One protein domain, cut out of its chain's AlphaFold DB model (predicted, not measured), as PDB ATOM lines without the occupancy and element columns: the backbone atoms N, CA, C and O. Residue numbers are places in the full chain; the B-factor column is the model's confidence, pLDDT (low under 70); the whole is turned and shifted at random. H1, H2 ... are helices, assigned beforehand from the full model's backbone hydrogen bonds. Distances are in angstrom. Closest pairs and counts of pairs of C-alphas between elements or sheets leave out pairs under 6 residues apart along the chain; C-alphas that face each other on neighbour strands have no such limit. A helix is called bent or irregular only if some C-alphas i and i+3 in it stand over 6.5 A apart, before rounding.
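Overview. This is residues 267 to 314 of the 314 residues of the protein "Serine carboxypeptidase 3" of Vitis vinifera (UniProt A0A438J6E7). A long bent helix, H2, folds back along the shorter H1 in a hairpin; residues 304 to 314 stick out. The printed part has 48 residues, two named helices, H1 then H2, and no named strand: all helix. It is loose, radius of gyration of the C-alphas 13.4 A, spanning 38 by 21 by 9 A.

Along the chain. Find C-alpha 285 at (214.432, 129.648, 186.648), where H2, residues 285 to 306, begins; assigned as one helix by its hydrogen bonds, it is bent, C-alphas 293 and 296 being 7.1 A apart. Its arms are H2a, residues 285 to 293, 12.4 A, and H2b, residues 296 to 306, 15.4 A. H1, residues 267 to 279, runs 19.6 A from C-alpha 267 at (205.080, 148.862, 188.740).

Arrangement. H1 touches H2a with residues 274 to 278 alone, opposite ways; the closest C-alphas, Thr 274 and Tyr 288, are 6.0 A apart. H1 only just touches H2b, with 3 C-alpha pairs within 8 A. Every O i to N i+4 pair is within hydrogen-bond range in H2a and H2b, 6 of 9 in H1.

Size, cuts and confidence. The H1 to H2 link is tight, the printed part has no cut, and residues 305 to 314 have pLDDT under 70.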
ATOM      1  N   GLN A 267     205.020 149.422 190.096       82.75
ATOM      2  CA  GLN A 267     205.080 148.862 188.740       82.75
ATOM      3  C   GLN A 267     206.513 148.477 188.339       82.75
ATOM      4  O   GLN A 267     206.720 147.457 187.685       82.75
ATOM      5  N   ILE A 268     207.501 149.280 188.749       87.69
ATOM      6  CA  ILE A 268     208.925 149.015 188.508       87.69
ATOM      7  C   ILE A 268     209.468 148.057 189.576       87.69
ATOM      8  O   ILE A 268     210.105 147.057 189.252       87.69
ATOM      9  N   GLN A 269     209.196 148.334 190.854       87.50
ATOM     10  CA  GLN A 269     209.811 147.614 191.972       87.50
ATOM     11  C   GLN A 269     209.314 146.171 192.102       87.50
ATOM     12  O   GLN A 269     210.131 145.274 192.292       87.50
ATOM     13  N   TYR A 270     208.013 145.911 191.927       87.75
ATOM     14  CA  TYR A 270     207.502 144.535 191.982       87.75
ATOM     15  C   TYR A 270     207.978 143.698 190.791       87.75
ATOM     16  O   TYR A 270     208.122 142.486 190.928       87.75
ATOM     17  N   LYS A 271     208.285 144.331 189.647       88.25
ATOM     18  CA  LYS A 271     208.904 143.651 188.501       88.25
ATOM     19  C   LYS A 271     210.355 143.258 188.778       88.25
ATOM     20  O   LYS A 271     210.803 142.215 188.318       88.25
ATOM     21  N   ALA A 272     211.085 144.085 189.524       91.25
ATOM     22  CA  ALA A 272     212.488 143.840 189.848       91.25
ATOM     23  C   ALA A 272     212.690 142.683 190.845       91.25
ATOM     24  O   ALA A 272     213.729 142.028 190.797       91.25
ATOM     25  N   TYR A 273     211.712 142.398 191.718       90.00
ATOM     26  CA  TYR A 273     211.850 141.360 192.747       90.00
ATOM     27  C   TYR A 273     212.129 139.957 192.195       90.00
ATOM     28  O   TYR A 273     212.920 139.235 192.794       90.00
ATOM     29  N   THR A 274     211.516 139.556 191.076       91.25
ATOM     30  CA  THR A 274     211.731 138.213 190.507       91.25
ATOM     31  C   THR A 274     213.118 138.058 189.898       91.25
ATOM     32  O   THR A 274     213.757 137.036 190.126       91.25
ATOM     33  N   GLY A 275     213.602 139.075 189.176       93.56
ATOM     34  CA  GLY A 275     214.970 139.101 188.649       93.56
ATOM     35  C   GLY A 275     215.997 139.063 189.779       93.56
ATOM     36  O   GLY A 275     216.815 138.156 189.829       93.56
ATOM     37  N   TYR A 276     215.859 139.956 190.765       94.81
ATOM     38  CA  TYR A 276     216.740 139.986 191.936       94.81
ATOM     39  C   TYR A 276     216.750 138.657 192.710       94.81
ATOM     40  O   TYR A 276     217.807 138.190 193.123       94.81
ATOM     41  N   ALA A 277     215.590 138.020 192.901       94.88
ATOM     42  CA  ALA A 277     215.517 136.732 193.585       94.88
ATOM     43  C   ALA A 277     216.215 135.606 192.802       94.88
ATOM     44  O   ALA A 277     216.822 134.732 193.422       94.88
ATOM     45  N   LEU A 278     216.151 135.625 191.466       95.88
ATOM     46  CA  LEU A 278     216.858 134.672 190.610       95.88
ATOM     47  C   LEU A 278     218.376 134.917 190.651       95.88
ATOM     48  O   LEU A 278     219.135 133.987 190.910       95.88
ATOM     49  N   ASP A 279     218.807 136.171 190.480       97.00
ATOM     50  CA  ASP A 279     220.222 136.574 190.488       97.00
ATOM     51  C   ASP A 279     220.912 136.255 191.829       97.00
ATOM     52  O   ASP A 279     222.085 135.884 191.866       97.00
ATOM     53  N   MET A 280     220.172 136.355 192.937       96.88
ATOM     54  CA  MET A 280     220.640 136.016 194.286       96.88
ATOM     55  C   MET A 280     220.521 134.519 194.634       96.88
ATOM     56  O   MET A 280     220.837 134.138 195.762       96.88
ATOM     57  N   GLY A 281     220.047 133.669 193.716       95.62
ATOM     58  CA  GLY A 281     219.873 132.229 193.946       95.62
ATOM     59  C   GLY A 281     218.794 131.873 194.979       95.62
ATOM     60  O   GLY A 281     218.859 130.812 195.595       95.62
ATOM     61  N   ILE A 282     217.821 132.763 195.201       97.25
ATOM     62  CA  ILE A 282     216.695 132.570 196.132       97.25
ATOM     63  C   ILE A 282     215.583 131.733 195.479       97.25
ATOM     64  O   ILE A 282     214.855 131.029 196.179       97.25
ATOM     65  N   ILE A 283     215.447 131.810 194.151       96.19
ATOM     66  CA  ILE A 283     214.481 131.045 193.350       96.19
ATOM     67  C   ILE A 283     215.163 130.382 192.150       96.19
ATOM     68  O   ILE A 283     216.213 130.833 191.693       96.19
ATOM     69  N   GLU A 284     214.539 129.340 191.606       96.75
ATOM     70  CA  GLU A 284     214.964 128.722 190.347       96.75
ATOM     71  C   GLU A 284     214.410 129.459 189.114       96.75
ATOM     72  O   GLU A 284     213.450 130.230 189.192       96.75
ATOM     73  N   ILE A 285     214.962 129.156 187.933       96.25
ATOM     74  CA  ILE A 285     214.432 129.648 186.648       96.25
ATOM     75  C   ILE A 285     212.970 129.217 186.418       96.25
ATOM     76  O   ILE A 285     212.173 129.978 185.881       96.25
ATOM     77  N   SER A 286     212.592 128.032 186.911       96.56
ATOM     78  CA  SER A 286     211.227 127.493 186.866       96.56
ATOM     79  C   SER A 286     210.226 128.363 187.646       96.56
ATOM     80  O   SER A 286     209.094 128.582 187.203       96.56
ATOM     81  N   ASP A 287     210.652 128.914 188.785       94.94
ATOM     82  CA  ASP A 287     209.887 129.875 189.575       94.94
ATOM     83  C   ASP A 287     209.850 131.256 188.920       94.94
ATOM     84  O   ASP A 287     208.782 131.876 188.888       94.94
ATOM     85  N   TYR A 288     210.975 131.720 188.365       94.44
ATOM     86  CA  TYR A 288     211.032 132.973 187.612       94.44
ATOM     87  C   TYR A 288     210.022 132.965 186.459       94.44
ATOM     88  O   TYR A 288     209.165 133.849 186.401       94.44
ATOM     89  N   ASP A 289     210.057 131.937 185.605       94.69
ATOM     90  CA  ASP A 289     209.145 131.785 184.466       94.69
ATOM     91  C   ASP A 289     207.686 131.770 184.935       94.69
ATOM     92  O   ASP A 289     206.845 132.514 184.420       94.69
ATOM     93  N   ARG A 290     207.385 130.989 185.984       93.62
ATOM     94  CA  ARG A 290     206.046 130.910 186.578       93.62
ATOM     95  C   ARG A 290     205.541 132.275 187.044       93.62
ATOM     96  O   ARG A 290     204.418 132.642 186.696       93.62
ATOM     97  N   VAL A 291     206.338 133.047 187.789       90.19
ATOM     98  CA  VAL A 291     205.913 134.385 188.242       90.19
ATOM     99  C   VAL A 291     205.834 135.367 187.067       90.19
ATOM    100  O   VAL A 291     204.922 136.196 187.023       90.19
ATOM    101  N   TYR A 292     206.705 135.240 186.063       90.06
ATOM    102  CA  TYR A 292     206.669 136.074 184.862       90.06
ATOM    103  C   TYR A 292     205.367 135.894 184.061       90.06
ATOM    104  O   TYR A 292     204.844 136.879 183.540       90.06
ATOM    105  N   THR A 293     204.771 134.690 184.032       92.06
ATOM    106  CA  THR A 293     203.460 134.478 183.372       92.06
ATOM    107  C   THR A 293     202.306 135.250 184.019       92.06
ATOM    108  O   THR A 293     201.414 135.718 183.313       92.06
ATOM    109  N   VAL A 294     202.315 135.421 185.348       89.56
ATOM    110  CA  VAL A 294     201.247 136.128 186.085       89.56
ATOM    111  C   VAL A 294     201.524 137.624 186.254       89.56
ATOM    112  O   VAL A 294     200.602 138.395 186.533       89.56
ATOM    113  N   PHE A 295     202.769 138.063 186.045       89.31
ATOM    114  CA  PHE A 295     203.171 139.456 186.237       89.31
ATOM    115  C   PHE A 295     202.347 140.485 185.429       89.31
ATOM    116  O   PHE A 295     201.988 141.509 186.015       89.31
ATOM    117  N   PRO A 296     201.948 140.254 184.159       91.38
ATOM    118  CA  PRO A 296     201.117 141.206 183.411       91.38
ATOM    119  C   PRO A 296     199.773 141.530 184.085       91.38
ATOM    120  O   PRO A 296     199.298 142.662 183.997       91.38
ATOM    121  N   VAL A 297     199.178 140.571 184.805       89.56
ATOM    122  CA  VAL A 297     197.935 140.786 185.570       89.56
ATOM    123  C   VAL A 297     198.202 141.678 186.787       89.56
ATOM    124  O   VAL A 297     197.417 142.581 187.077       89.56
ATOM    125  N   CYS A 298     199.338 141.480 187.464       84.81
ATOM    126  CA  CYS A 298     199.788 142.345 188.556       84.81
ATOM    127  C   CYS A 298     200.062 143.776 188.061       84.81
ATOM    128  O   CYS A 298     199.561 144.738 188.643       84.81
ATOM    129  N   GLU A 299     200.776 143.926 186.941       88.25
ATOM    130  CA  GLU A 299     201.045 145.225 186.317       88.25
ATOM    131  C   GLU A 299     199.747 145.956 185.934       88.25
ATOM    132  O   GLU A 299     199.597 147.147 186.222       88.25
ATOM    133  N   MET A 300     198.777 145.248 185.347       87.56
ATOM    134  CA  MET A 300     197.468 145.813 185.013       87.56
ATOM    135  C   MET A 300     196.706 146.273 186.264       87.56
ATOM    136  O   MET A 300     196.157 147.376 186.272       87.56
ATOM    137  N   ALA A 301     196.719 145.483 187.342       84.44
ATOM    138  CA  ALA A 301     196.088 145.844 188.611       84.44
ATOM    139  C   ALA A 301     196.730 147.087 189.257       84.44
ATOM    140  O   ALA A 301     196.014 147.959 189.752       84.44
ATOM    141  N   ILE A 302     198.062 147.218 189.200       82.31
ATOM    142  CA  ILE A 302     198.784 148.411 189.678       82.31
ATOM    143  C   ILE A 302     198.366 149.649 188.874       82.31
ATOM    144  O   ILE A 302     198.045 150.684 189.464       82.31
ATOM    145  N   ARG A 303     198.303 149.547 187.537       81.88
ATOM    146  CA  ARG A 303     197.863 150.653 186.668       81.88
ATOM    147  C   ARG A 303     196.423 151.087 186.973       81.88
ATOM    148  O   ARG A 303     196.176 152.282 187.093       81.88
ATOM    149  N   LEU A 304     195.502 150.138 187.160       80.25
ATOM    150  CA  LEU A 304     194.100 150.407 187.524       80.25
ATOM    151  C   LEU A 304     193.939 151.011 188.931       80.25
ATOM    152  O   LEU A 304     192.982 151.739 189.184       80.25
ATOM    153  N   CYS A 305     194.869 150.745 189.849       66.25
ATOM    154  CA  CYS A 305     194.899 151.400 191.157       66.25
ATOM    155  C   CYS A 305     195.349 152.871 191.043       66.25
ATOM    156  O   CYS A 305     194.794 153.748 191.707       66.25
ATOM    157  N   GLY A 306     196.301 153.160 190.148       56.56
ATOM    158  CA  GLY A 306     196.838 154.504 189.923       56.56
ATOM    159  C   GLY A 306     195.861 155.518 189.315       56.56
ATOM    160  O   GLY A 306     196.112 156.714 189.414       56.56
ATOM    161  N   THR A 307     194.742 155.089 188.718       48.50
ATOM    162  CA  THR A 307     193.792 155.993 188.035       48.50
ATOM    163  C   THR A 307     192.751 156.653 188.947       48.50
ATOM    164  O   THR A 307     192.021 157.519 188.475       48.50
ATOM    165  N   PHE A 308     192.654 156.263 190.225       41.69
ATOM    166  CA  PHE A 308     191.607 156.744 191.151       41.69
ATOM    167  C   PHE A 308     192.123 157.468 192.406       41.69
ATOM    168  O   PHE A 308     191.324 157.889 193.241       41.69
ATOM    169  N   GLY A 309     193.437 157.649 192.543       39.75
ATOM    170  CA  GLY A 309     194.036 158.533 193.550       39.75
ATOM    171  C   GLY A 309     194.653 159.771 192.892       39.75
ATOM    172  O   GLY A 309     195.044 159.693 191.727       39.75
ATOM    173  N   PRO A 310     194.787 160.907 193.603       32.62
ATOM    174  CA  PRO A 310     195.575 162.025 193.103       32.62
ATOM    175  C   PRO A 310     197.030 161.569 192.959       32.62
ATOM    176  O   PRO A 310     197.756 161.417 193.944       32.62
ATOM    177  N   ILE A 311     197.446 161.334 191.716       38.16
ATOM    178  CA  ILE A 311     198.839 161.087 191.370       38.16
ATOM    179  C   ILE A 311     199.603 162.348 191.783       38.16
ATOM    180  O   ILE A 311     199.458 163.398 191.160       38.16
ATOM    181  N   LEU A 312     200.417 162.253 192.839       32.66
ATOM    182  CA  LEU A 312     201.467 163.233 193.115       32.66
ATOM    183  C   LEU A 312     202.577 163.033 192.077       32.66
ATOM    184  O   LEU A 312     203.640 162.484 192.364       32.66
ATOM    185  N   SER A 313     202.269 163.434 190.844       24.45
ATOM    186  CA  SER A 313     203.236 163.675 189.787       24.45
ATOM    187  C   SER A 313     204.000 164.936 190.169       24.45
ATOM    188  O   SER A 313     203.451 166.040 190.098       24.45
ATOM    189  N   PHE A 314     205.228 164.730 190.633       28.88
ATOM    190  CA  PHE A 314     206.264 165.755 190.677       28.88
ATOM    191  C   PHE A 314     206.903 165.875 189.288       28.88
ATOM    192  O   PHE A 314     207.029 164.815 188.629       28.88
TER     193      PHE A 314